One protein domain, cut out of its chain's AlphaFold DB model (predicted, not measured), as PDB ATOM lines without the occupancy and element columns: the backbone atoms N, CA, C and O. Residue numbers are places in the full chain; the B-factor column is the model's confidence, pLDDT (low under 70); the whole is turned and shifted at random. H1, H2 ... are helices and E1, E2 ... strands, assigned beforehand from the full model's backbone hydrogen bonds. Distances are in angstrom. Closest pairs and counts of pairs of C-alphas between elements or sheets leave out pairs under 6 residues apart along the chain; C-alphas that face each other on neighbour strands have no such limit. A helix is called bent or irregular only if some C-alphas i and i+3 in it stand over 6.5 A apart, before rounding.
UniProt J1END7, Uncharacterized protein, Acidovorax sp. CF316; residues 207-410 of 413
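What this domain is: This is residues 207 to 410 of the 413 residues of an uncharacterized protein of Acidovorax sp. CF316 (UniProt J1END7). What is the overall shape? It is a long rod in which four long helices, H2, H5, H6 and H7, run up and down side by side in a curved row, with H2 and H7 apart at its two edges. H1 folds back on H2 at one end of the rod, while short H3 and H4 and the small strand hairpin E1 and E2 lie toward the other. What is it made of? The printed part has 204 residues, with seven named helices and two named strands in the order H1 H2 H3 H4 H5 H6 E1 E2 H7; it is mostly helix, and the sheet E1 - E2 is antiparallel. It is loose, with a radius of gyration of the C-alphas of 23.1 A and spans of 74 by 26 by 26 A.

How they stand to each other: How does the printed part start? H1, residues 207 to 212, touches H2, residues 215 to 243, in a helical hairpin, a shallow tilt of 32 degrees, opposite ways; their closest C-alphas, of Val 209 and Gln 222, are 6.3 A apart. What is the hub? It is H5, residues 259 to 298, which touches H2 opposite ways at 4 degrees, a shallow tilt, the closest C-alphas being Val 227 and Ala 286 at 5.2 A. H5 forms a helical hairpin with H6, residues 303 to 346, at a shallow tilt of 7 degrees, closest at the C-alphas of Val 298 and Ala 306, 5.9 A. H6 touches H7, residues 367 to 409, opposite ways at a shallow tilt of 17 degrees, closest at the C-alphas of Ala 330 and Glu 387, 5.4 A. Where are the short elements? H3, residues 247 to 250, only just touches H5, with 3 pairs of C-alphas within 8 A, closest at Met 250 and Ser 265, 6.2 A; H4, residues 253 to 257, only just touches H6, also with 3 pairs, closest at Leu 256 and Ile 342, 6.9 A. E1, residues 352 to 355, and E2, residues 361 to 364, form a hairpin, with N 355 and O 361 within hydrogen-bond range at 2.8 A. Are the helix backbones complete? Every O i to N i+4 pair is within hydrogen-bond range in H1, H4, H5 and H7, against 21 of 25 in H2 and 37 of 40 in H6; H3 is too short for such a pair.

Where its parts are: Where do the first and last elements lie? H1 begins at C-alpha 207, (100.787, 133.930, 103.189), and H7 ends at C-alpha 409, (104.534, 114.648, 95.227). How long are the long helices? From first to last C-alpha, H2 is 41.2 A, H5 58.0 A, H6 63.6 A and H7 63.2 A. Which are irregular? H2 has a kink of 45 degrees near residue 237, with C-alphas 237 and 240 7.5 A apart, and H6 is only just irregular, with C-alphas 304 and 307 7.0 A apart.

The domain as a whole: How far does it reach? The two C-alphas farthest apart, of Leu 302 and Gly 357, are 74.7 A apart. Are there cuts or long links? The printed part has no cut, and its links between named elements are tight. Where is confidence low? The mean pLDDT of the printed part is 84.5, and 14 residues are under 70, among them residues 302 to 306 and 348 to 350.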
ATOM      1  N   GLU A 207     101.226 134.212 101.822       82.81
ATOM      2  CA  GLU A 207     100.787 133.930 103.189       82.81
ATOM      3  C   GLU A 207     100.104 132.555 103.307       82.81
ATOM      4  O   GLU A 207     100.332 131.844 104.284       82.81
ATOM      5  N   GLN A 208      99.354 132.115 102.291       84.62
ATOM      6  CA  GLN A 208      98.775 130.766 102.268       84.62
ATOM      7  C   GLN A 208      99.867 129.692 102.174       84.62
ATOM      8  O   GLN A 208      99.810 128.693 102.893       84.62
ATOM      9  N   VAL A 209     100.909 129.919 101.360       84.56
ATOM     10  CA  VAL A 209     102.080 129.024 101.282       84.56
ATOM     11  C   VAL A 209     102.767 128.903 102.643       84.56
ATOM     12  O   VAL A 209     103.083 127.799 103.101       84.56
ATOM     13  N   ARG A 210     102.948 130.032 103.336       82.38
ATOM     14  CA  ARG A 210     103.546 130.072 104.675       82.38
ATOM     15  C   ARG A 210     102.694 129.327 105.705       82.38
ATOM     16  O   ARG A 210     103.227 128.541 106.495       82.38
ATOM     17  N   GLN A 211     101.376 129.520 105.677       83.50
ATOM     18  CA  GLN A 211     100.429 128.868 106.587       83.50
ATOM     19  C   GLN A 211     100.307 127.361 106.350       83.50
ATOM     20  O   GLN A 211     100.147 126.603 107.311       83.50
ATOM     21  N   ALA A 212     100.457 126.902 105.106       81.12
ATOM     22  CA  ALA A 212     100.427 125.482 104.778       81.12
ATOM     23  C   ALA A 212     101.542 124.689 105.480       81.12
ATOM     24  O   ALA A 212     101.375 123.490 105.731       81.12
ATOM     25  N   ARG A 213     102.648 125.343 105.874       80.12
ATOM     26  CA  ARG A 213     103.814 124.692 106.493       80.12
ATOM     27  C   ARG A 213     104.251 123.472 105.677       80.12
ATOM     28  O   ARG A 213     104.408 122.381 106.222       80.12
ATOM     29  N   ALA A 214     104.455 123.661 104.374       76.94
ATOM     30  CA  ALA A 214     104.835 122.609 103.425       76.94
ATOM     31  C   ALA A 214     106.256 122.029 103.647       76.94
ATOM     32  O   ALA A 214     106.804 121.349 102.782       76.94
ATOM     33  N   GLY A 215     106.867 122.286 104.809       77.88
ATOM     34  CA  GLY A 215     108.190 121.799 105.175       77.88
ATOM     35  C   GLY A 215     109.246 122.218 104.156       77.88
ATOM     36  O   GLY A 215     109.344 123.389 103.793       77.88
ATOM     37  N   ILE A 216     109.999 121.231 103.675       72.44
ATOM     38  CA  ILE A 216     111.071 121.397 102.685       72.44
ATOM     39  C   ILE A 216     110.573 121.880 101.310       72.44
ATOM     40  O   ILE A 216     111.356 122.428 100.542       72.44
ATOM     41  N   PHE A 217     109.275 121.746 101.010       74.50
ATOM     42  CA  PHE A 217     108.677 122.227  99.758       74.50
ATOM     43  C   PHE A 217     108.211 123.685  99.825       74.50
ATOM     44  O   PHE A 217     107.896 124.272  98.792       74.50
ATOM     45  N   GLY A 218     108.183 124.296 101.014       79.44
ATOM     46  CA  GLY A 218     107.736 125.681 101.203       79.44
ATOM     47  C   GLY A 218     108.430 126.693 100.279       79.44
ATOM     48  O   GLY A 218     107.729 127.429  99.588       79.44
ATOM     49  N   PRO A 219     109.775 126.710 100.194       78.75
ATOM     50  CA  PRO A 219     110.494 127.625  99.305       78.75
ATOM     51  C   PRO A 219     110.155 127.441  97.820       78.75
ATOM     52  O   PRO A 219     110.110 128.415  97.075       78.75
ATOM     53  N   LEU A 220     109.886 126.206  97.392       78.38
ATOM     54  CA  LEU A 220     109.555 125.887  96.000       78.38
ATOM     55  C   LEU A 220     108.151 126.362  95.638       78.38
ATOM     56  O   LEU A 220     107.969 127.009  94.610       78.38
ATOM     57  N   LEU A 221     107.175 126.093  96.509       80.75
ATOM     58  CA  LEU A 221     105.814 126.608  96.352       80.75
ATOM     59  C   LEU A 221     105.807 128.132  96.324       80.75
ATOM     60  O   LEU A 221     105.109 128.723  95.509       80.75
ATOM     61  N   GLN A 222     106.608 128.760  97.187       84.12
ATOM     62  CA  GLN A 222     106.734 130.209  97.221       84.12
ATOM     63  C   GLN A 222     107.281 130.740  95.895       84.12
ATOM     64  O   GLN A 222     106.672 131.620  95.302       84.12
ATOM     65  N   ALA A 223     108.365 130.152  95.384       83.69
ATOM     66  CA  ALA A 223     108.942 130.552  94.107       83.69
ATOM     67  C   ALA A 223     107.963 130.378  92.935       83.69
ATOM     68  O   ALA A 223     107.937 131.200  92.021       83.69
ATOM     69  N   GLN A 224     107.157 129.315  92.959       82.25
ATOM     70  CA  GLN A 224     106.139 129.087  91.941       82.25
ATOM     71  C   GLN A 224     105.016 130.130  92.021       82.25
ATOM     72  O   GLN A 224     104.657 130.703  90.994       82.25
ATOM     73  N   VAL A 225     104.506 130.427  93.223       83.62
ATOM     74  CA  VAL A 225     103.549 131.525  93.449       83.62
ATOM     75  C   VAL A 225     104.116 132.849  92.949       83.62
ATOM     76  O   VAL A 225     103.436 133.561  92.214       83.62
ATOM     77  N   ASP A 226     105.362 133.161  93.301       83.88
ATOM     78  CA  ASP A 226     106.004 134.424  92.943       83.88
ATOM     79  C   ASP A 226     106.107 134.587  91.421       83.88
ATOM     80  O   ASP A 226     105.869 135.678  90.907       83.88
ATOM     81  N   VAL A 227     106.391 133.509  90.678       83.94
ATOM     82  CA  VAL A 227     106.395 133.551  89.207       83.94
ATOM     83  C   VAL A 227     105.007 133.711  88.623       83.94
ATOM     84  O   VAL A 227     104.834 134.553  87.744       83.94
ATOM     85  N   HIS A 228     104.018 132.957  89.102       80.44
ATOM     86  CA  HIS A 228     102.642 133.119  88.632       80.44
ATOM     87  C   HIS A 228     102.139 134.544  88.872       80.44
ATOM     88  O   HIS A 228     101.578 135.158  87.968       80.44
ATOM     89  N   HIS A 229     102.410 135.099  90.053       82.56
ATOM     90  CA  HIS A 229     102.057 136.470  90.386       82.56
ATOM     91  C   HIS A 229     102.821 137.481  89.523       82.56
ATOM     92  O   HIS A 229     102.220 138.413  89.003       82.56
ATOM     93  N   ALA A 230     104.131 137.306  89.324       83.88
ATOM     94  CA  ALA A 230     104.921 138.200  88.477       83.88
ATOM     95  C   ALA A 230     104.413 138.217  87.026       83.88
ATOM     96  O   ALA A 230     104.287 139.286  86.435       83.88
ATOM     97  N   VAL A 231     104.067 137.051  86.471       81.94
ATOM     98  CA  VAL A 231     103.486 136.947  85.124       81.94
ATOM     99  C   VAL A 231     102.089 137.570  85.075       81.94
ATOM    100  O   VAL A 231     101.790 138.295  84.129       81.94
ATOM    101  N   ALA A 232     101.247 137.350  86.089       81.69
ATOM    102  CA  ALA A 232      99.918 137.959  86.169       81.69
ATOM    103  C   ALA A 232      99.988 139.493  86.263       81.69
ATOM    104  O   ALA A 232      99.269 140.187  85.550       81.69
ATOM    105  N   VAL A 233     100.903 140.029  87.076       84.00
ATOM    106  CA  VAL A 233     101.149 141.475  87.175       84.00
ATOM    107  C   VAL A 233     101.671 142.035  85.857       84.00
ATOM    108  O   VAL A 233     101.222 143.103  85.443       84.00
ATOM    109  N   ALA A 234     102.576 141.332  85.173       81.50
ATOM    110  CA  ALA A 234     103.060 141.748  83.859       81.50
ATOM    111  C   ALA A 234     101.913 141.796  82.833       81.50
ATOM    112  O   ALA A 234     101.778 142.780  82.108       81.50
ATOM    113  N   LEU A 235     101.040 140.781  82.818       81.88
ATOM    114  CA  LEU A 235      99.837 140.771  81.977       81.88
ATOM    115  C   LEU A 235      98.899 141.929  82.309       81.88
ATOM    116  O   LEU A 235      98.422 142.588  81.397       81.88
ATOM    117  N   GLN A 236      98.660 142.211  83.589       84.75
ATOM    118  CA  GLN A 236      97.798 143.316  84.006       84.75
ATOM    119  C   GLN A 236      98.399 144.681  83.640       84.75
ATOM    120  O   GLN A 236      97.690 145.560  83.164       84.75
ATOM    121  N   THR A 237      99.711 144.845  83.817       86.12
ATOM    122  CA  THR A 237     100.440 146.087  83.503       86.12
ATOM    123  C   THR A 237     100.387 146.410  82.011       86.12
ATOM    124  O   THR A 237     100.318 147.575  81.631       86.12
ATOM    125  N   HIS A 238     100.412 145.380  81.165       85.00
ATOM    126  CA  HIS A 238     100.395 145.512  79.709       85.00
ATOM    127  C   HIS A 238      99.021 145.202  79.086       85.00
ATOM    128  O   HIS A 238      98.880 145.240  77.863       85.00
ATOM    129  N   GLY A 239      98.005 144.947  79.918       81.38
ATOM    130  CA  GLY A 239      96.673 144.501  79.510       81.38
ATOM    131  C   GLY A 239      95.973 145.508  78.610       81.38
ATOM    132  O   GLY A 239      95.520 145.139  77.534       81.38
ATOM    133  N   ASP A 240      96.007 146.793  78.970       84.38
ATOM    134  CA  ASP A 240      95.402 147.865  78.171       84.38
ATOM    135  C   ASP A 240      95.978 147.924  76.746       84.38
ATOM    136  O   ASP A 240      95.243 148.124  75.780       84.38
ATOM    137  N   ALA A 241      97.291 147.716  76.586       85.56
ATOM    138  CA  ALA A 241      97.939 147.706  75.274       85.56
ATOM    139  C   ALA A 241      97.548 146.468  74.450       85.56
ATOM    140  O   ALA A 241      97.422 146.552  73.228       85.56
ATOM    141  N   PHE A 242      97.331 145.327  75.111       83.00
ATOM    142  CA  PHE A 242      96.843 144.102  74.478       83.00
ATOM    143  C   PHE A 242      95.362 144.204  74.087       83.00
ATOM    144  O   PHE A 242      95.009 143.827  72.973       83.00
ATOM    145  N   GLU A 243      94.514 144.772  74.944       81.69
ATOM    146  CA  GLU A 243      93.083 144.974  74.687       81.69
ATOM    147  C   GLU A 243      92.816 146.064  73.640       81.69
ATOM    148  O   GLU A 243      91.886 145.952  72.841       81.69
ATOM    149  N   ALA A 244      93.652 147.106  73.584       81.06
ATOM    150  CA  ALA A 244      93.536 148.173  72.588       81.06
ATOM    151  C   ALA A 244      93.855 147.712  71.151       81.06
ATOM    152  O   ALA A 244      93.587 148.447  70.184       81.06
ATOM    153  N   LEU A 245      94.432 146.516  70.991       86.00
ATOM    154  CA  LEU A 245      94.833 145.962  69.706       86.00
ATOM    155  C   LEU A 245      93.671 145.243  68.998       86.00
ATOM    156  O   LEU A 245      93.581 144.020  68.967       86.00
ATOM    157  N   ASP A 246      92.811 146.010  68.332       87.62
ATOM    158  CA  ASP A 246      91.798 145.464  67.420       87.62
ATOM    159  C   ASP A 246      92.364 145.287  65.999       87.62
ATOM    160  O   ASP A 246      92.159 146.124  65.113       87.62
ATOM    161  N   LEU A 247      93.090 144.185  65.767       86.50
ATOM    162  CA  LEU A 247      93.640 143.874  64.441       86.50
ATOM    163  C   LEU A 247      92.544 143.783  63.365       86.50
ATOM    164  O   LEU A 247      92.772 144.186  62.225       86.50
ATOM    165  N   GLY A 248      91.349 143.293  63.712       86.06
ATOM    166  CA  GLY A 248      90.225 143.188  62.780       86.06
ATOM    167  C   GLY A 248      89.740 144.561  62.313       86.06
ATOM    168  O   GLY A 248      89.608 144.798  61.110       86.06
ATOM    169  N   GLY A 249      89.550 145.490  63.250       89.00
ATOM    170  CA  GLY A 249      89.189 146.878  62.970       89.00
ATOM    171  C   GLY A 249      90.242 147.625  62.152       89.00
ATOM    172  O   GLY A 249      89.891 148.370  61.233       89.00
ATOM    173  N   MET A 250      91.531 147.378  62.413       92.25
ATOM    174  CA  MET A 250      92.645 147.969  61.651       92.25
ATOM    175  C   MET A 250      92.673 147.522  60.183       92.25
ATOM    176  O   MET A 250      93.176 148.245  59.321       92.25
ATOM    177  N   LEU A 251      92.125 146.342  59.883       91.69
ATOM    178  CA  LEU A 251      92.111 145.746  58.545       91.69
ATOM    179  C   LEU A 251      90.837 146.051  57.750       91.69
ATOM    180  O   LEU A 251      90.727 145.646  56.589       91.69
ATOM    181  N   LEU A 252      89.883 146.781  58.333       93.06
ATOM    182  CA  LEU A 252      88.677 147.186  57.622       93.06
ATOM    183  C   LEU A 252      89.035 148.038  56.391       93.06
ATOM    184  O   LEU A 252      89.869 148.941  56.493       93.06
ATOM    185  N   PRO A 253      88.362 147.840  55.239       90.81
ATOM    186  CA  PRO A 253      88.586 148.637  54.030       90.81
ATOM    187  C   PRO A 253      88.547 150.151  54.276       90.81
ATOM    188  O   PRO A 253      89.337 150.903  53.712       90.81
ATOM    189  N   THR A 254      87.652 150.603  55.158       92.06
ATOM    190  CA  THR A 254      87.502 152.008  55.560       92.06
ATOM    191  C   THR A 254      88.692 152.525  56.373       92.06
ATOM    192  O   THR A 254      89.143 153.645  56.129       92.06
ATOM    193  N   ALA A 255      89.226 151.721  57.297       92.06
ATOM    194  CA  ALA A 255      90.410 152.057  58.089       92.06
ATOM    195  C   ALA A 255      91.664 152.093  57.207       92.06
ATOM    196  O   ALA A 255      92.392 153.082  57.196       92.06
ATOM    197  N   LEU A 256      91.852 151.070  56.371       92.06
ATOM    198  CA  LEU A 256      92.974 150.982  55.441       92.06
ATOM    199  C   LEU A 256      92.960 152.069  54.363       92.06
ATOM    200  O   LEU A 256      94.021 152.433  53.868       92.06
ATOM    201  N   ALA A 257      91.799 152.612  53.993       91.06
ATOM    202  CA  ALA A 257      91.712 153.727  53.053       91.06
ATOM    203  C   ALA A 257      92.064 155.090  53.682       91.06
ATOM    204  O   ALA A 257      92.498 155.999  52.972       91.06
ATOM    205  N   SER A 258      91.897 155.243  54.999       92.56
ATOM    206  CA  SER A 258      92.091 156.508  55.712       92.56
ATOM    207  C   SER A 258      93.518 156.652  56.243       92.56
ATOM    208  O   SER A 258      93.950 155.881  57.094       92.56
ATOM    209  N   ALA A 259      94.238 157.688  55.799       91.69
ATOM    210  CA  ALA A 259      95.601 157.960  56.267       91.69
ATOM    211  C   ALA A 259      95.667 158.173  57.790       91.69
ATOM    212  O   ALA A 259      96.513 157.579  58.450       91.69
ATOM    213  N   ALA A 260      94.725 158.932  58.358       93.44
ATOM    214  CA  ALA A 260      94.665 159.168  59.802       93.44
ATOM    215  C   ALA A 260      94.385 157.878  60.597       93.44
ATOM    216  O   ALA A 260      94.951 157.670  61.666       93.44
ATOM    217  N   ALA A 261      93.538 156.983  60.072       93.25
ATOM    218  CA  ALA A 261      93.269 155.702  60.726       93.25
ATOM    219  C   ALA A 261      94.479 154.759  60.652       93.25
ATOM    220  O   ALA A 261      94.767 154.058  61.623       93.25
ATOM    221  N   ARG A 262      95.214 154.763  59.533       93.94
ATOM    222  CA  ARG A 262      96.469 154.013  59.387       93.94
ATOM    223  C   ARG A 262      97.557 154.518  60.332       93.94
ATOM    224  O   ARG A 262      98.189 153.700  60.991       93.94
ATOM    225  N   GLU A 263      97.723 155.832  60.457       94.75
ATOM    226  CA  GLU A 263      98.657 156.447  61.408       94.75
ATOM    227  C   GLU A 263      98.318 156.064  62.857       94.75
ATOM    228  O   GLU A 263      99.178 155.570  63.584       94.75
ATOM    229  N   ALA A 264      97.043 156.174  63.250       94.06
ATOM    230  CA  ALA A 264      96.583 155.743  64.570       94.06
ATOM    231  C   ALA A 264      96.787 154.234  64.809       94.06
ATOM    232  O   ALA A 264      97.139 153.821  65.913       94.06
ATOM    233  N   SER A 265      96.591 153.404  63.780       94.25
ATOM    234  CA  SER A 265      96.828 151.956  63.860       94.25
ATOM    235  C   SER A 265      98.315 151.642  64.040       94.25
ATOM    236  O   SER A 265      98.663 150.811  64.870       94.25
ATOM    237  N   MET A 266      99.203 152.339  63.323       95.12
ATOM    238  CA  MET A 266     100.654 152.188  63.476       95.12
ATOM    239  C   MET A 266     101.134 152.570  64.876       95.12
ATOM    240  O   MET A 266     101.957 151.849  65.431       95.12
ATOM    241  N   ALA A 267     100.601 153.649  65.458       94.12
ATOM    242  CA  ALA A 267     100.915 154.029  66.834       94.12
ATOM    243  C   ALA A 267     100.538 152.911  67.825       94.12
ATOM    244  O   ALA A 267     101.382 152.469  68.596       94.12
ATOM    245  N   ARG A 268      99.320 152.357  67.717       93.44
ATOM    246  CA  ARG A 268      98.875 151.237  68.571       93.44
ATOM    247  C   ARG A 268      99.708 149.968  68.387       93.44
ATOM    248  O   ARG A 268      99.971 149.272  69.360       93.44
ATOM    249  N   LEU A 269     100.113 149.649  67.155       94.12
ATOM    250  CA  LEU A 269     100.978 148.494  66.880       94.12
ATOM    251  C   LEU A 269     102.362 148.661  67.521       94.12
ATOM    252  O   LEU A 269     102.934 147.675  67.979       94.12
ATOM    253  N   GLU A 270     102.895 149.884  67.561       93.56
ATOM    254  CA  GLU A 270     104.173 150.175  68.215       93.56
ATOM    255  C   GLU A 270     104.056 150.132  69.744       93.56
ATOM    256  O   GLU A 270     104.883 149.483  70.386       93.56
ATOM    257  N   ASP A 271     102.999 150.717  70.316       91.75
ATOM    258  CA  ASP A 271     102.703 150.628  71.753       91.75
ATOM    259  C   ASP A 271     102.561 149.163  72.190       91.75
ATOM    260  O   ASP A 271     103.169 148.730  73.172       91.75
ATOM    261  N   TRP A 272     101.832 148.361  71.408       92.88
ATOM    262  CA  TRP A 272     101.714 146.923  71.626       92.88
ATOM    263  C   TRP A 272     103.069 146.215  71.530       92.88
ATOM    264  O   TRP A 272     103.380 145.359  72.357       92.88
ATOM    265  N   ARG A 273     103.904 146.559  70.539       92.44
ATOM    266  CA  ARG A 273     105.224 145.937  70.339       92.44
ATOM    267  C   ARG A 273     106.135 146.191  71.535       92.44
ATOM    268  O   ARG A 273     106.825 145.269  71.973       92.44
ATOM    269  N   GLN A 274     106.116 147.415  72.056       92.69
ATOM    270  CA  GLN A 274     106.850 147.786  73.257       92.69
ATOM    271  C   GLN A 274     106.314 147.028  74.477       92.69
ATOM    272  O   GLN A 274     107.085 146.354  75.157       92.69
ATOM    273  N   ALA A 275     104.995 147.027  74.687       90.62
ATOM    274  CA  ALA A 275     104.356 146.309  75.789       90.62
ATOM    275  C   ALA A 275     104.641 144.796  75.759       90.62
ATOM    276  O   ALA A 275     104.956 144.201  76.785       90.62
ATOM    277  N   ASN A 276     104.607 144.166  74.582       90.50
ATOM    278  CA  ASN A 276     104.932 142.750  74.411       90.50
ATOM    279  C   ASN A 276     106.417 142.454  74.699       90.50
ATOM    280  O   ASN A 276     106.741 141.425  75.291       90.50
ATOM    281  N   SER A 277     107.325 143.355  74.309       91.56
ATOM    282  CA  SER A 277     108.755 143.248  74.634       91.56
ATOM    283  C   SER A 277     109.005 143.354  76.143       91.56
ATOM    284  O   SER A 277     109.787 142.577  76.706       91.56
ATOM    285  N   ASP A 278     108.329 144.290  76.806       91.38
ATOM    286  CA  ASP A 278     108.442 144.506  78.248       91.38
ATOM    287  C   ASP A 278     107.846 143.326  79.026       91.38
ATOM    288  O   ASP A 278     108.510 142.775  79.909       91.38
ATOM    289  N   PHE A 279     106.663 142.850  78.622       89.56
ATOM    290  CA  PHE A 279     106.051 141.626  79.135       89.56
ATOM    291  C   PHE A 279     106.999 140.426  79.017       89.56
ATOM    292  O   PHE A 279     107.251 139.736  80.006       89.56
ATOM    293  N   HIS A 280     107.565 140.188  77.829       89.69
ATOM    294  CA  HIS A 280     108.476 139.068  77.604       89.69
ATOM    295  C   HIS A 280     109.706 139.148  78.519       89.69
ATOM    296  O   HIS A 280     110.095 138.154  79.135       89.69
ATOM    297  N   THR A 281     110.285 140.340  78.667       91.75
ATOM    298  CA  THR A 281     111.435 140.573  79.552       91.75
ATOM    299  C   THR A 281     111.089 140.270  81.011       91.75
ATOM    300  O   THR A 281     111.829 139.546  81.683       91.75
ATOM    301  N   GLN A 282     109.943 140.759  81.496       89.81
ATOM    302  CA  GLN A 282     109.477 140.517  82.864       89.81
ATOM    303  C   GLN A 282     109.179 139.032  83.114       89.81
ATOM    304  O   GLN A 282     109.595 138.484  84.138       89.81
ATOM    305  N   ALA A 283     108.533 138.349  82.164       87.44
ATOM    306  CA  ALA A 283     108.253 136.918  82.253       87.44
ATOM    307  C   ALA A 283     109.547 136.087  82.308       87.44
ATOM    308  O   ALA A 283     109.692 135.209  83.159       87.44
ATOM    309  N   MET A 284     110.534 136.400  81.462       89.94
ATOM    310  CA  MET A 284     111.832 135.717  81.472       89.94
ATOM    311  C   MET A 284     112.613 135.964  82.767       89.94
ATOM    312  O   MET A 284     113.255 135.046  83.285       89.94
ATOM    313  N   GLN A 285     112.527 137.171  83.332       90.56
ATOM    314  CA  GLN A 285     113.125 137.478  84.629       90.56
ATOM    315  C   GLN A 285     112.449 136.698  85.767       90.56
ATOM    316  O   GLN A 285     113.143 136.153  86.628       90.56
ATOM    317  N   ALA A 286     111.120 136.577  85.748       87.75
ATOM    318  CA  ALA A 286     110.383 135.752  86.702       87.75
ATOM    319  C   ALA A 286     110.837 134.283  86.626       87.75
ATOM    320  O   ALA A 286     111.220 133.697  87.641       87.75
ATOM    321  N   VAL A 287     110.916 133.708  85.420       88.00
ATOM    322  CA  VAL A 287     111.410 132.335  85.224       88.00
ATOM    323  C   VAL A 287     112.851 132.165  85.723       88.00
ATOM    324  O   VAL A 287     113.172 131.154  86.353       88.00
ATOM    325  N   ALA A 288     113.730 133.143  85.489       89.50
ATOM    326  CA  ALA A 288     115.104 133.107  85.992       89.50
ATOM    327  C   ALA A 288     115.156 133.096  87.531       89.50
ATOM    328  O   ALA A 288     115.894 132.298  88.115       89.50
ATOM    329  N   ASN A 289     114.326 133.911  88.187       86.44
ATOM    330  CA  ASN A 289     114.208 133.932  89.645       86.44
ATOM    331  C   ASN A 289     113.708 132.585  90.188       86.44
ATOM    332  O   ASN A 289     114.258 132.072  91.163       86.44
ATOM    333  N   TYR A 290     112.736 131.960  89.521       86.06
ATOM    334  CA  TYR A 290     112.268 130.621  89.884       86.06
ATOM    335  C   TYR A 290     113.333 129.544  89.719       86.06
ATOM    336  O   TYR A 290     113.464 128.683  90.590       86.06
ATOM    337  N   ARG A 291     114.150 129.602  88.660       89.12
ATOM    338  CA  ARG A 291     115.301 128.696  88.508       89.12
ATOM    339  C   ARG A 291     116.285 128.847  89.665       89.12
ATOM    340  O   ARG A 291     116.688 127.840  90.241       89.12
ATOM    341  N   ALA A 292     116.630 130.079  90.036       87.31
ATOM    342  CA  ALA A 292     117.537 130.345  91.149       87.31
ATOM    343  C   ALA A 292     116.964 129.851  92.490       87.31
ATOM    344  O   ALA A 292     117.656 129.178  93.255       87.31
ATOM    345  N   ALA A 293     115.682 130.115  92.754       83.69
ATOM    346  CA  ALA A 293     115.004 129.650  93.962       83.69
ATOM    347  C   ALA A 293     114.899 128.118  94.016       83.69
ATOM    348  O   ALA A 293     115.127 127.512  95.063       83.69
ATOM    349  N   THR A 294     114.633 127.480  92.875       83.69
ATOM    350  CA  THR A 294     114.627 126.020  92.745       83.69
ATOM    351  C   THR A 294     115.998 125.439  93.061       83.69
ATOM    352  O   THR A 294     116.090 124.515  93.860       83.69
ATOM    353  N   GLN A 295     117.072 125.986  92.486       84.94
ATOM    354  CA  GLN A 295     118.438 125.534  92.766       84.94
ATOM    355  C   GLN A 295     118.789 125.677  94.253       84.94
ATOM    356  O   GLN A 295     119.334 124.750  94.855       84.94
ATOM    357  N   ALA A 296     118.419 126.803  94.870       83.31
ATOM    358  CA  ALA A 296     118.622 127.029  96.297       83.31
ATOM    359  C   ALA A 296     117.845 126.027  97.171       83.31
ATOM    360  O   ALA A 296     118.363 125.568  98.188       83.31
ATOM    361  N   ALA A 297     116.626 125.657  96.771       79.25
ATOM    362  CA  ALA A 297     115.827 124.660  97.475       79.25
ATOM    363  C   ALA A 297     116.360 123.231  97.275       79.25
ATOM    364  O   ALA A 297     116.454 122.477  98.239       79.25
ATOM    365  N   VAL A 298     116.775 122.865  96.058       80.12
ATOM    366  CA  VAL A 298     117.396 121.562  95.748       80.12
ATOM    367  C   VAL A 298     118.657 121.342  96.583       80.12
ATOM    368  O   VAL A 298     118.866 120.239  97.080       80.12
ATOM    369  N   ALA A 299     119.456 122.387  96.818       79.75
ATOM    370  CA  ALA A 299     120.642 122.311  97.674       79.75
ATOM    371  C   ALA A 299     120.337 121.892  99.130       79.75
ATOM    372  O   ALA A 299     121.241 121.472  99.849       79.75
ATOM    373  N   GLN A 300     119.077 121.993  99.569       74.88
ATOM    374  CA  GLN A 300     118.626 121.580 100.901       74.88
ATOM    375  C   GLN A 300     118.073 120.141 100.934       74.88
ATOM    376  O   GLN A 300     117.845 119.606 102.020       74.88
ATOM    377  N   PHE A 301     117.866 119.497  99.778       70.50
ATOM    378  CA  PHE A 301     117.403 118.109  99.683       70.50
ATOM    379  C   PHE A 301     118.560 117.102  99.804       70.50
ATOM    380  O   PHE A 301     119.695 117.363  99.410       70.50
ATOM    381  N   LEU A 302     118.268 115.905 100.332       61.47
ATOM    382  CA  LEU A 302     119.228 114.796 100.364       61.47
ATOM    383  C   LEU A 302     119.599 114.375  98.930       61.47
ATOM    384  O   LEU A 302     118.734 114.225  98.067       61.47
ATOM    385  N   ALA A 303     120.894 114.144  98.697       58.53
ATOM    386  CA  ALA A 303     121.495 114.017  97.365       58.53
ATOM    387  C   ALA A 303     120.882 112.941  96.443       58.53
ATOM    388  O   ALA A 303     121.046 113.034  95.227       58.53
ATOM    389  N   HIS A 304     120.196 111.925  96.982       53.59
ATOM    390  CA  HIS A 304     119.723 110.796  96.178       53.59
ATOM    391  C   HIS A 304     118.449 111.101  95.363       53.59
ATOM    392  O   HIS A 304     118.343 110.619  94.235       53.59
ATOM    393  N   ASP A 305     117.547 111.948  95.873       61.00
ATOM    394  CA  ASP A 305     116.290 112.322  95.192       61.00
ATOM    395  C   ASP A 305     116.362 113.708  94.525       61.00
ATOM    396  O   ASP A 305     115.559 114.043  93.648       61.00
ATOM    397  N   ALA A 306     117.377 114.498  94.887       69.19
ATOM    398  CA  ALA A 306     117.593 115.856  94.401       69.19
ATOM    399  C   ALA A 306     117.705 115.937  92.866       69.19
ATOM    400  O   ALA A 306     117.139 116.844  92.268       69.19
ATOM    401  N   GLN A 307     118.359 114.974  92.204       73.50
ATOM    402  CA  GLN A 307     118.613 115.035  90.755       73.50
ATOM    403  C   GLN A 307     117.373 114.802  89.880       73.50
ATOM    404  O   GLN A 307     117.258 115.371  88.793       73.50
ATOM    405  N   ALA A 308     116.467 113.906  90.281       72.00
ATOM    406  CA  ALA A 308     115.232 113.671  89.527       72.00
ATOM    407  C   ALA A 308     114.288 114.869  89.682       72.00
ATOM    408  O   ALA A 308     113.733 115.363  88.698       72.00
ATOM    409  N   PHE A 309     114.195 115.373  90.912       73.19
ATOM    410  CA  PHE A 309     113.425 116.558  91.246       73.19
ATOM    411  C   PHE A 309     113.954 117.810  90.527       73.19
ATOM    412  O   PHE A 309     113.195 118.492  89.842       73.19
ATOM    413  N   GLU A 310     115.264 118.063  90.583       80.56
ATOM    414  CA  GLU A 310     115.914 119.186  89.902       80.56
ATOM    415  C   GLU A 310     115.655 119.163  88.395       80.56
ATOM    416  O   GLU A 310     115.237 120.174  87.834       80.56
ATOM    417  N   ARG A 311     115.829 118.006  87.738       81.88
ATOM    418  CA  ARG A 311     115.552 117.869  86.300       81.88
ATOM    419  C   ARG A 311     114.101 118.191  85.961       81.88
ATOM    420  O   ARG A 311     113.854 118.865  84.962       81.88
ATOM    421  N   SER A 312     113.150 117.748  86.781       78.06
ATOM    422  CA  SER A 312     111.736 118.067  86.565       78.06
ATOM    423  C   SER A 312     111.457 119.562  86.710       78.06
ATOM    424  O   SER A 312     110.762 120.144  85.878       78.06
ATOM    425  N   MET A 313     112.020 120.208  87.732       80.69
ATOM    426  CA  MET A 313     111.801 121.638  87.961       80.69
ATOM    427  C   MET A 313     112.495 122.505  86.904       80.69
ATOM    428  O   MET A 313     111.915 123.482  86.436       80.69
ATOM    429  N   GLN A 314     113.694 122.121  86.459       83.88
ATOM    430  CA  GLN A 314     114.366 122.762  85.329       83.88
ATOM    431  C   GLN A 314     113.553 122.619  84.040       83.88
ATOM    432  O   GLN A 314     113.404 123.598  83.312       83.88
ATOM    433  N   ALA A 315     112.988 121.437  83.773       82.88
ATOM    434  CA  ALA A 315     112.107 121.226  82.627       82.88
ATOM    435  C   ALA A 315     110.849 122.105  82.708       82.88
ATOM    436  O   ALA A 315     110.479 122.716  81.711       82.88
ATOM    437  N   SER A 316     110.240 122.232  83.893       80.50
ATOM    438  CA  SER A 316     109.099 123.132  84.114       80.50
ATOM    439  C   SER A 316     109.475 124.597  83.873       80.50
ATOM    440  O   SER A 316     108.788 125.289  83.130       80.50
ATOM    441  N   ALA A 317     110.609 125.059  84.407       81.75
ATOM    442  CA  ALA A 317     111.089 126.419  84.171       81.75
ATOM    443  C   ALA A 317     111.355 126.695  82.682       81.75
ATOM    444  O   ALA A 317     111.033 127.766  82.179       81.75
ATOM    445  N   THR A 318     111.959 125.739  81.973       84.31
ATOM    446  CA  THR A 318     112.197 125.852  80.528       84.31
ATOM    447  C   THR A 318     110.890 125.932  79.761       84.31
ATOM    448  O   THR A 318     110.739 126.837  78.956       84.31
ATOM    449  N   ALA A 319     109.917 125.088  80.084       81.94
ATOM    450  CA  ALA A 319     108.633 125.126  79.409       81.94
ATOM    451  C   ALA A 319     107.849 126.427  79.687       81.94
ATOM    452  O   ALA A 319     107.220 126.959  78.780       81.94
ATOM    453  N   MET A 320     107.948 127.009  80.891       78.94
ATOM    454  CA  MET A 320     107.402 128.351  81.169       78.94
ATOM    455  C   MET A 320     108.078 129.444  80.322       78.94
ATOM    456  O   MET A 320     107.401 130.330  79.801       78.94
ATOM    457  N   ALA A 321     109.407 129.392  80.166       83.75
ATOM    458  CA  ALA A 321     110.139 130.321  79.300       83.75
ATOM    459  C   ALA A 321     109.768 130.147  77.820       83.75
ATOM    460  O   ALA A 321     109.547 131.135  77.116       83.75
ATOM    461  N   ASP A 322     109.669 128.902  77.357       84.94
ATOM    462  CA  ASP A 322     109.274 128.576  75.990       84.94
ATOM    463  C   ASP A 322     107.845 129.059  75.723       84.94
ATOM    464  O   ASP A 322     107.592 129.662  74.682       84.94
ATOM    465  N   GLN A 323     106.942 128.920  76.698       80.44
ATOM    466  CA  GLN A 323     105.584 129.453  76.639       80.44
ATOM    467  C   GLN A 323     105.553 130.977  76.515       80.44
ATOM    468  O   GLN A 323     104.924 131.504  75.596       80.44
ATOM    469  N   ALA A 324     106.254 131.697  77.394       79.19
ATOM    470  CA  ALA A 324     106.340 133.157  77.321       79.19
ATOM    471  C   ALA A 324     106.944 133.628  75.985       79.19
ATOM    472  O   ALA A 324     106.523 134.641  75.423       79.19
ATOM    473  N   THR A 325     107.910 132.879  75.450       86.12
ATOM    474  CA  THR A 325     108.540 133.152  74.153       86.12
ATOM    475  C   THR A 325     107.583 132.894  72.994       86.12
ATOM    476  O   THR A 325     107.479 133.725  72.094       86.12
ATOM    477  N   LEU A 326     106.872 131.766  73.006       82.88
ATOM    478  CA  LEU A 326     105.904 131.395  71.976       82.88
ATOM    479  C   LEU A 326     104.779 132.421  71.880       82.88
ATOM    480  O   LEU A 326     104.510 132.892  70.780       82.88
ATOM    481  N   VAL A 327     104.181 132.815  73.008       76.69
ATOM    482  CA  VAL A 327     103.127 133.844  73.035       76.69
ATOM    483  C   VAL A 327     103.650 135.162  72.461       76.69
ATOM    484  O   VAL A 327     103.053 135.711  71.533       76.69
ATOM    485  N   ALA A 328     104.812 135.626  72.936       82.69
ATOM    486  CA  ALA A 328     105.396 136.883  72.478       82.69
ATOM    487  C   ALA A 328     105.747 136.865  70.978       82.69
ATOM    488  O   ALA A 328     105.554 137.864  70.279       82.69
ATOM    489  N   GLN A 329     106.257 135.740  70.465       85.75
ATOM    490  CA  GLN A 329     106.627 135.590  69.057       85.75
ATOM    491  C   GLN A 329     105.423 135.424  68.138       85.75
ATOM    492  O   GLN A 329     105.441 135.974  67.035       85.75
ATOM    493  N   ALA A 330     104.426 134.639  68.548       76.75
ATOM    494  CA  ALA A 330     103.276 134.329  67.717       76.75
ATOM    495  C   ALA A 330     102.527 135.630  67.400       76.75
ATOM    496  O   ALA A 330     102.535 136.050  66.244       76.75
ATOM    497  N   HIS A 331     102.099 136.365  68.433       81.12
ATOM    498  CA  HIS A 331     101.426 137.659  68.269       81.12
ATOM    499  C   HIS A 331     102.308 138.713  67.580       81.12
ATOM    500  O   HIS A 331     101.829 139.521  66.778       81.12
ATOM    501  N   GLY A 332     103.625 138.678  67.820       86.75
ATOM    502  CA  GLY A 332     104.574 139.583  67.173       86.75
ATOM    503  C   GLY A 332     104.610 139.440  65.647       86.75
ATOM    504  O   GLY A 332     104.780 140.438  64.940       86.75
ATOM    505  N   ARG A 333     104.408 138.227  65.112       88.38
ATOM    506  CA  ARG A 333     104.336 138.006  63.659       88.38
ATOM    507  C   ARG A 333     103.067 138.617  63.068       88.38
ATOM    508  O   ARG A 333     103.169 139.280  62.038       88.38
ATOM    509  N   GLY A 334     101.912 138.443  63.717       88.38
ATOM    510  CA  GLY A 334     100.640 139.008  63.256       88.38
ATOM    511  C   GLY A 334     100.702 140.534  63.184       88.38
ATOM    512  O   GLY A 334     100.454 141.127  62.131       88.38
ATOM    513  N   VAL A 335     101.166 141.162  64.266       91.25
ATOM    514  CA  VAL A 335     101.403 142.613  64.364       91.25
ATOM    515  C   VAL A 335     102.365 143.106  63.282       91.25
ATOM    516  O   VAL A 335     102.080 144.094  62.600       91.25
ATOM    517  N   ALA A 336     103.478 142.401  63.054       92.44
ATOM    518  CA  ALA A 336     104.438 142.767  62.014       92.44
ATOM    519  C   ALA A 336     103.829 142.699  60.602       92.44
ATOM    520  O   ALA A 336     104.120 143.564  59.767       92.44
ATOM    521  N   THR A 337     102.974 141.708  60.328       92.94
ATOM    522  CA  THR A 337     102.266 141.585  59.048       92.94
ATOM    523  C   THR A 337     101.233 142.695  58.862       92.94
ATOM    524  O   THR A 337     101.191 143.287  57.782       92.94
ATOM    525  N   VAL A 338     100.466 143.062  59.895       93.75
ATOM    526  CA  VAL A 338      99.533 144.204  59.825       93.75
ATOM    527  C   VAL A 338     100.288 145.520  59.618       93.75
ATOM    528  O   VAL A 338      99.931 146.295  58.731       93.75
ATOM    529  N   ALA A 339     101.399 145.741  60.324       94.94
ATOM    530  CA  ALA A 339     102.257 146.906  60.105       94.94
ATOM    531  C   ALA A 339     102.855 146.937  58.686       94.94
ATOM    532  O   ALA A 339     103.045 148.005  58.102       94.94
ATOM    533  N   ALA A 340     103.196 145.780  58.111       94.12
ATOM    534  CA  ALA A 340     103.652 145.686  56.723       94.12
ATOM    535  C   ALA A 340     102.525 146.004  55.728       94.12
ATOM    536  O   ALA A 340     102.775 146.667  54.724       94.12
ATOM    537  N   LEU A 341     101.294 145.579  56.024       93.69
ATOM    538  CA  LEU A 341     100.111 145.881  55.226       93.69
ATOM    539  C   LEU A 341      99.786 147.376  55.266       93.69
ATOM    540  O   LEU A 341      99.614 147.975  54.210       93.69
ATOM    541  N   ILE A 342      99.799 148.009  56.440       93.44
ATOM    542  CA  ILE A 342      99.599 149.459  56.568       93.44
ATOM    543  C   ILE A 342     100.679 150.232  55.796       93.44
ATOM    544  O   ILE A 342     100.347 151.083  54.972       93.44
ATOM    545  N   ARG A 343     101.960 149.871  55.957       93.62
ATOM    546  CA  ARG A 343     103.063 150.478  55.187       93.62
ATOM    547  C   ARG A 343     102.907 150.284  53.678       93.62
ATOM    548  O   ARG A 343     103.212 151.196  52.909       93.62
ATOM    549  N   HIS A 344     102.410 149.124  53.245       91.81
ATOM    550  CA  HIS A 344     102.084 148.864  51.840       91.81
ATOM    551  C   HIS A 344     100.947 149.756  51.334       91.81
ATOM    552  O   HIS A 344     100.968 150.137  50.171       91.81
ATOM    553  N   MET A 345      99.994 150.146  52.183       90.81
ATOM    554  CA  MET A 345      98.942 151.108  51.828       90.81
ATOM    555  C   MET A 345      99.438 152.566  51.813       90.81
ATOM    556  O   MET A 345      98.849 153.401  51.126       90.81
ATOM    557  N   ASP A 346     100.515 152.901  52.528       90.00
ATOM    558  CA  ASP A 346     101.093 154.256  52.534       90.00
ATOM    559  C   ASP A 346     102.070 154.521  51.381       90.00
ATOM    560  O   ASP A 346     102.171 155.656  50.904       90.00
ATOM    561  N   ALA A 347     102.776 153.492  50.902       84.38
ATOM    562  CA  ALA A 347     103.780 153.633  49.846       84.38
ATOM    563  C   ALA A 347     103.212 154.077  48.470       84.38
ATOM    564  O   ALA A 347     103.818 154.943  47.832       84.38
ATOM    565  N   PRO A 348     102.063 153.567  47.984       67.31
ATOM    566  CA  PRO A 348     101.500 153.949  46.697       67.31
ATOM    567  C   PRO A 348     100.404 155.012  46.863       67.31
ATOM    568  O   PRO A 348      99.208 154.710  46.831       67.31
ATOM    569  N   LYS A 349     100.792 156.287  46.998       66.88
ATOM    570  CA  LYS A 349      99.819 157.394  46.991       66.88
ATOM    571  C   LYS A 349      99.017 157.372  45.680       66.88
ATOM    572  O   LYS A 349      99.575 157.583  44.608       66.88
ATOM    573  N   GLY A 350      97.712 157.110  45.772       63.44
ATOM    574  CA  GLY A 350      96.764 157.204  44.653       63.44
ATOM    575  C   GLY A 350      96.514 155.930  43.836       63.44
ATOM    576  O   GLY A 350      95.738 156.009  42.891       63.44
ATOM    577  N   ARG A 351      97.097 154.769  44.182       83.88
ATOM    578  CA  ARG A 351      96.914 153.508  43.414       83.88
ATOM    579  C   ARG A 351      95.809 152.590  43.934       83.88
ATOM    580  O   ARG A 351      95.673 151.457  43.477       83.88
ATOM    581  N   TYR A 352      95.029 153.058  44.897       89.12
ATOM    582  CA  TYR A 352      93.834 152.378  45.373       89.12
ATOM    583  C   TYR A 352      92.757 153.405  45.719       89.12
ATOM    584  O   TYR A 352      93.060 154.564  46.009       89.12
ATOM    585  N   PHE A 353      91.498 152.984  45.686       90.38
ATOM    586  CA  PHE A 353      90.364 153.787  46.123       90.38
ATOM    587  C   PHE A 353      89.357 152.933  46.889       90.38
ATOM    588  O   PHE A 353      89.289 151.714  46.731       90.38
ATOM    589  N   LEU A 354      88.588 153.593  47.748       92.25
ATOM    590  CA  LEU A 354      87.523 152.970  48.516       92.25
ATOM    591  C   LEU A 354      86.202 153.123  47.765       92.25
ATOM    592  O   LEU A 354      85.717 154.241  47.591       92.25
ATOM    593  N   ASP A 355      85.601 152.003  47.385       92.81
ATOM    594  CA  ASP A 355      84.182 151.960  47.062       92.81
ATOM    595  C   ASP A 355      83.385 151.919  48.368       92.81
ATOM    596  O   ASP A 355      83.566 151.031  49.205       92.81
ATOM    597  N   LYS A 356      82.531 152.928  48.548       90.06
ATOM    598  CA  LYS A 356      81.699 153.113  49.742       90.06
ATOM    599  C   LYS A 356      80.385 152.327  49.678       90.06
ATOM    600  O   LYS A 356      79.559 152.488  50.576       90.06
ATOM    601  N   GLY A 357      80.164 151.520  48.636       88.81
ATOM    602  CA  GLY A 357      79.013 150.624  48.554       88.81
ATOM    603  C   GLY A 357      78.938 149.657  49.748       88.81
ATOM    604  O   GLY A 357      79.948 149.426  50.405       88.81
ATOM    605  N   PRO A 358      77.764 149.093  50.078       89.12
ATOM    606  CA  PRO A 358      77.639 148.074  51.117       89.12
ATOM    607  C   PRO A 358      77.876 146.656  50.539       89.12
ATOM    608  O   PRO A 358      77.081 146.212  49.709       89.12
ATOM    609  N   PRO A 359      78.910 145.896  50.967       86.88
ATOM    610  CA  PRO A 359      79.962 146.254  51.924       86.88
ATOM    611  C   PRO A 359      81.112 147.045  51.271       86.88
ATOM    612  O   PRO A 359      81.382 146.825  50.087       86.88
ATOM    613  N   PRO A 360      81.811 147.918  52.029       91.31
ATOM    614  CA  PRO A 360      82.883 148.754  51.494       91.31
ATOM    615  C   PRO A 360      84.045 147.903  50.982       91.31
ATOM    616  O   PRO A 360      84.394 146.889  51.590       91.31
ATOM    617  N   ARG A 361      84.657 148.307  49.862       92.06
ATOM    618  CA  ARG A 361      85.713 147.534  49.181       92.06
ATOM    619  C   ARG A 361      86.881 148.414  48.763       92.06
ATOM    620  O   ARG A 361      86.692 149.533  48.295       92.06
ATOM    621  N   LEU A 362      88.092 147.878  48.895       92.25
ATOM    622  CA  LEU A 362      89.292 148.478  48.322       92.25
ATOM    623  C   LEU A 362      89.454 148.008  46.878       92.25
ATOM    624  O   LEU A 362      89.517 146.808  46.612       92.25
ATOM    625  N   PHE A 363      89.550 148.961  45.962       92.31
ATOM    626  CA  PHE A 363      89.916 148.726  44.575       92.31
ATOM    627  C   PHE A 363      91.347 149.187  44.352       92.31
ATOM    628  O   PHE A 363      91.718 150.278  44.773       92.31
ATOM    629  N   PHE A 364      92.137 148.363  43.676       93.25
ATOM    630  CA  PHE A 364      93.537 148.630  43.364       93.25
ATOM    631  C   PHE A 364      93.666 148.867  41.860       93.25
ATOM    632  O   PHE A 364      93.064 148.148  41.069       93.25
ATOM    633  N   GLN A 365      94.417 149.894  41.471       91.81
ATOM    634  CA  GLN A 365      94.608 150.274  40.067       91.81
ATOM    635  C   GLN A 365      95.667 149.419  39.362       91.81
ATOM    636  O   GLN A 365      95.669 149.335  38.138       91.81
ATOM    637  N   GLU A 366      96.571 148.805  40.126       92.69
ATOM    638  CA  GLU A 366      97.661 147.975  39.618       92.69
ATOM    639  C   GLU A 366      97.588 146.574  40.229       92.69
ATOM    640  O   GLU A 366      97.535 146.430  41.457       92.69
ATOM    641  N   ASP A 367      97.675 145.548  39.380       92.00
ATOM    642  CA  ASP A 367      97.634 144.143  39.802       92.00
ATOM    643  C   ASP A 367      98.763 143.805  40.783       92.00
ATOM    644  O   ASP A 367      98.533 143.146  41.791       92.00
ATOM    645  N   ALA A 368      99.963 144.359  40.580       91.38
ATOM    646  CA  ALA A 368     101.096 144.136  41.479       91.38
ATOM    647  C   ALA A 368     100.826 144.612  42.923       91.38
ATOM    648  O   ALA A 368     101.285 143.992  43.888       91.38
ATOM    649  N   VAL A 369     100.069 145.705  43.095       90.38
ATOM    650  CA  VAL A 369      99.713 146.239  44.423       90.38
ATOM    651  C   VAL A 369      98.662 145.347  45.087       90.38
ATOM    652  O   VAL A 369      98.772 145.072  46.286       90.38
ATOM    653  N   LEU A 370      97.686 144.868  44.309       92.75
ATOM    654  CA  LEU A 370      96.665 143.920  44.751       92.75
ATOM    655  C   LEU A 370      97.271 142.567  45.144       92.75
ATOM    656  O   LEU A 370      96.928 142.022  46.191       92.75
ATOM    657  N   ASP A 371      98.191 142.040  44.341       93.69
ATOM    658  CA  ASP A 371      98.859 140.767  44.603       93.69
ATOM    659  C   ASP A 371      99.677 140.832  45.887       93.69
ATOM    660  O   ASP A 371      99.587 139.937  46.729       93.69
ATOM    661  N   ARG A 372     100.411 141.929  46.105       93.50
ATOM    662  CA  ARG A 372     101.143 142.131  47.358       93.50
ATOM    663  C   ARG A 372     100.208 142.244  48.564       93.50
ATOM    664  O   ARG A 372     100.508 141.678  49.614       93.50
ATOM    665  N   TYR A 373      99.080 142.937  48.420       93.44
ATOM    666  CA  TYR A 373      98.057 143.024  49.463       93.44
ATOM    667  C   TYR A 373      97.487 141.639  49.814       93.44
ATOM    668  O   TYR A 373      97.453 141.267  50.987       93.44
ATOM    669  N   ARG A 374      97.128 140.833  48.806       94.50
ATOM    670  CA  ARG A 374      96.645 139.451  48.985       94.50
ATOM    671  C   ARG A 374      97.682 138.557  49.660       94.50
ATOM    672  O   ARG A 374      97.340 137.849  50.597       94.50
ATOM    673  N   GLN A 375      98.949 138.646  49.253       95.62
ATOM    674  CA  GLN A 375     100.044 137.905  49.888       95.62
ATOM    675  C   GLN A 375     100.165 138.214  51.385       95.62
ATOM    676  O   GLN A 375     100.371 137.302  52.182       95.62
ATOM    677  N   LEU A 376     100.034 139.487  51.776       94.00
ATOM    678  CA  LEU A 376     100.097 139.893  53.183       94.00
ATOM    679  C   LEU A 376      98.874 139.412  53.975       94.00
ATOM    680  O   LEU A 376      99.037 138.970  55.109       94.00
ATOM    681  N   LEU A 377      97.673 139.433  53.386       93.56
ATOM    682  CA  LEU A 377      96.478 138.851  54.011       93.56
ATOM    683  C   LEU A 377      96.593 137.330  54.184       93.56
ATOM    684  O   LEU A 377      96.273 136.809  55.251       93.56
ATOM    685  N   ASP A 378      97.090 136.620  53.172       94.62
ATOM    686  CA  ASP A 378      97.326 135.176  53.253       94.62
ATOM    687  C   ASP A 378      98.377 134.841  54.315       94.62
ATOM    688  O   ASP A 378      98.228 133.869  55.057       94.62
ATOM    689  N   GLN A 379      99.437 135.650  54.409       93.25
ATOM    690  CA  GLN A 379     100.440 135.523  55.461       93.25
ATOM    691  C   GLN A 379      99.814 135.730  56.842       93.25
ATOM    692  O   GLN A 379     100.037 134.905  57.724       93.25
ATOM    693  N   LEU A 380      98.995 136.772  57.012       91.56
ATOM    694  CA  LEU A 380      98.310 137.048  58.272       91.56
ATOM    695  C   LEU A 380      97.393 135.888  58.680       91.56
ATOM    696  O   LEU A 380      97.420 135.472  59.835       91.56
ATOM    697  N   ARG A 381      96.636 135.315  57.734       90.81
ATOM    698  CA  ARG A 381      95.776 134.153  57.998       90.81
ATOM    699  C   ARG A 381      96.586 132.953  58.488       90.81
ATOM    700  O   ARG A 381      96.229 132.353  59.494       90.81
ATOM    701  N   ARG A 382      97.706 132.638  57.825       89.94
ATOM    702  CA  ARG A 382      98.603 131.549  58.256       89.94
ATOM    703  C   ARG A 382      99.191 131.809  59.638       89.94
ATOM    704  O   ARG A 382      99.348 130.876  60.415       89.94
ATOM    705  N   THR A 383      99.542 133.055  59.942       88.00
ATOM    706  CA  THR A 383     100.047 133.424  61.265       88.00
ATOM    707  C   THR A 383      98.976 133.261  62.340       88.00
ATOM    708  O   THR A 383      99.274 132.671  63.370       88.00
ATOM    709  N   SER A 384      97.732 133.660  62.074       85.88
ATOM    710  CA  SER A 384      96.606 133.433  62.992       85.88
ATOM    711  C   SER A 384      96.315 131.940  63.206       85.88
ATOM    712  O   SER A 384      96.112 131.503  64.335       85.88
ATOM    713  N   GLU A 385      96.374 131.120  62.152       88.00
ATOM    714  CA  GLU A 385      96.254 129.659  62.278       88.00
ATOM    715  C   GLU A 385      97.378 129.072  63.152       88.00
ATOM    716  O   GLU A 385      97.122 128.234  64.013       88.00
ATOM    717  N   GLN A 386      98.619 129.538  62.973       84.56
ATOM    718  CA  GLN A 386      99.760 129.126  63.798       84.56
ATOM    719  C   GLN A 386      99.636 129.586  65.255       84.56
ATOM    720  O   GLN A 386     100.022 128.841  66.152       84.56
ATOM    721  N   GLU A 387      99.113 130.789  65.493       82.44
ATOM    722  CA  GLU A 387      98.831 131.314  66.832       82.44
ATOM    723  C   GLU A 387      97.813 130.443  67.566       82.44
ATOM    724  O   GLU A 387      98.074 130.052  68.699       82.44
ATOM    725  N   ASN A 388      96.713 130.069  66.908       82.94
ATOM    726  CA  ASN A 388      95.700 129.193  67.500       82.94
ATOM    727  C   ASN A 388      96.291 127.823  67.866       82.94
ATOM    728  O   ASN A 388      96.103 127.342  68.980       82.94
ATOM    729  N   VAL A 389      97.087 127.225  66.970       82.31
ATOM    730  CA  VAL A 389      97.777 125.954  67.253       82.31
ATOM    731  C   VAL A 389      98.762 126.102  68.416       82.31
ATOM    732  O   VAL A 389      98.843 125.220  69.267       82.31
ATOM    733  N   ALA A 390      99.510 127.206  68.478       76.12
ATOM    734  CA  ALA A 390     100.422 127.466  69.585       76.12
ATOM    735  C   ALA A 390      99.659 127.612  70.910       76.12
ATOM    736  O   ALA A 390     100.061 127.010  71.899       76.12
ATOM    737  N   GLN A 391      98.540 128.340  70.939       78.00
ATOM    738  CA  GLN A 391      97.700 128.476  72.133       78.00
ATOM    739  C   GLN A 391      97.144 127.128  72.611       78.00
ATOM    740  O   GLN A 391      97.213 126.832  73.806       78.00
ATOM    741  N   ASP A 392      96.679 126.281  71.692       80.00
ATOM    742  CA  ASP A 392      96.202 124.934  72.016       80.00
ATOM    743  C   ASP A 392      97.319 124.058  72.602       80.00
ATOM    744  O   ASP A 392      97.112 123.360  73.599       80.00
ATOM    745  N   LEU A 393      98.522 124.109  72.018       75.31
ATOM    746  CA  LEU A 393      99.690 123.387  72.533       75.31
ATOM    747  C   LEU A 393     100.078 123.872  73.933       75.31
ATOM    748  O   LEU A 393     100.349 123.051  74.807       75.31
ATOM    749  N   LEU A 394     100.040 125.182  74.177       71.06
ATOM    750  CA  LEU A 394     100.334 125.757  75.490       71.06
ATOM    751  C   LEU A 394      99.318 125.326  76.551       71.06
ATOM    752  O   LEU A 394      99.707 124.979  77.670       71.06
ATOM    753  N   ALA A 395      98.030 125.283  76.204       74.25
ATOM    754  CA  ALA A 395      96.996 124.771  77.098       74.25
ATOM    755  C   ALA A 395      97.232 123.288  77.451       74.25
ATOM    756  O   ALA A 395      97.093 122.888  78.610       74.25
ATOM    757  N   GLN A 396      97.650 122.475  76.473       77.88
ATOM    758  CA  GLN A 396      97.976 121.062  76.686       77.88
ATOM    759  C   GLN A 396      99.240 120.868  77.535       77.88
ATOM    760  O   GLN A 396      99.242 120.048  78.457       77.88
ATOM    761  N   GLU A 397     100.313 121.610  77.260       73.69
ATOM    762  CA  GLU A 397     101.569 121.512  78.010       73.69
ATOM    763  C   GLU A 397     101.407 121.954  79.466       73.69
ATOM    764  O   GLU A 397     101.924 121.279  80.362       73.69
ATOM    765  N   GLY A 398     100.635 123.017  79.719       69.81
ATOM    766  CA  GLY A 398     100.288 123.451  81.073       69.81
ATOM    767  C   GLY A 398      99.590 122.344  81.871       69.81
ATOM    768  O   GLY A 398      99.999 122.028  82.992       69.81
ATOM    769  N   ALA A 399      98.611 121.667  81.260       71.50
ATOM    770  CA  ALA A 399      97.913 120.537  81.878       71.50
ATOM    771  C   ALA A 399      98.838 119.324  82.128       71.50
ATOM    772  O   ALA A 399      98.742 118.660  83.163       71.50
ATOM    773  N   GLN A 400      99.773 119.032  81.219       76.06
ATOM    774  CA  GLN A 400     100.722 117.926  81.386       76.06
ATOM    775  C   GLN A 400     101.783 118.195  82.462       76.06
ATOM    776  O   GLN A 400     102.173 117.279  83.190       76.06
ATOM    777  N   GLN A 401     102.290 119.425  82.559       69.75
ATOM    778  CA  GLN A 401     103.246 119.810  83.603       69.75
ATOM    779  C   GLN A 401     102.611 119.729  84.987       69.75
ATOM    780  O   GLN A 401     103.216 119.196  85.919       69.75
ATOM    781  N   ALA A 402     101.366 120.192  85.091       65.38
ATOM    782  CA  ALA A 402     100.563 120.085  86.292       65.38
ATOM    783  C   ALA A 402     100.472 118.635  86.795       65.38
ATOM    784  O   ALA A 402     100.787 118.355  87.955       65.38
ATOM    785  N   GLY A 403     100.138 117.701  85.898       70.69
ATOM    786  CA  GLY A 403     100.081 116.272  86.213       70.69
ATOM    787  C   GLY A 403     101.425 115.695  86.671       70.69
ATOM    788  O   GLY A 403     101.466 114.931  87.635       70.69
ATOM    789  N   ARG A 404     102.539 116.096  86.041       75.19
ATOM    790  CA  ARG A 404     103.891 115.637  86.418       75.19
ATOM    791  C   ARG A 404     104.311 116.098  87.815       75.19
ATOM    792  O   ARG A 404     104.874 115.306  88.565       75.19
ATOM    793  N   LEU A 405     104.024 117.348  88.183       68.38
ATOM    794  CA  LEU A 405     104.331 117.861  89.523       68.38
ATOM    795  C   LEU A 405     103.513 117.155  90.607       68.38
ATOM    796  O   LEU A 405     104.053 116.831  91.663       68.38
ATOM    797  N   VAL A 406     102.238 116.860  90.335       72.62
ATOM    798  CA  VAL A 406     101.398 116.079  91.256       72.62
ATOM    799  C   VAL A 406     101.959 114.663  91.427       72.62
ATOM    800  O   VAL A 406     102.129 114.221  92.559       72.62
ATOM    801  N   GLN A 407     102.344 113.990  90.337       76.69
ATOM    802  CA  GLN A 407     102.937 112.645  90.389       76.69
ATOM    803  C   GLN A 407     104.250 112.580  91.181       76.69
ATOM    804  O   GLN A 407     104.520 111.570  91.818       76.69
ATOM    805  N   LEU A 408     105.067 113.640  91.163       69.31
ATOM    806  CA  LEU A 408     106.303 113.700  91.955       69.31
ATOM    807  C   LEU A 408     106.057 113.866  93.458       69.31
ATOM    808  O   LEU A 408     106.928 113.539  94.261       69.31
ATOM    809  N   LEU A 409     104.903 114.413  93.834       66.38
ATOM    810  CA  LEU A 409     104.534 114.648  95.227       66.38
ATOM    811  C   LEU A 409     103.679 113.522  95.808       66.38
ATOM    812  O   LEU A 409     103.622 113.372  97.033       66.38
ATOM    813  N   GLU A 410     103.029 112.733  94.953       72.12
ATOM    814  CA  GLU A 410     102.385 111.498  95.369       72.12
ATOM    815  C   GLU A 410     103.448 110.485  95.820       72.12
ATOM    816  O   GLU A 410     104.411 110.222  95.097       72.12
TER     817      GLU A 410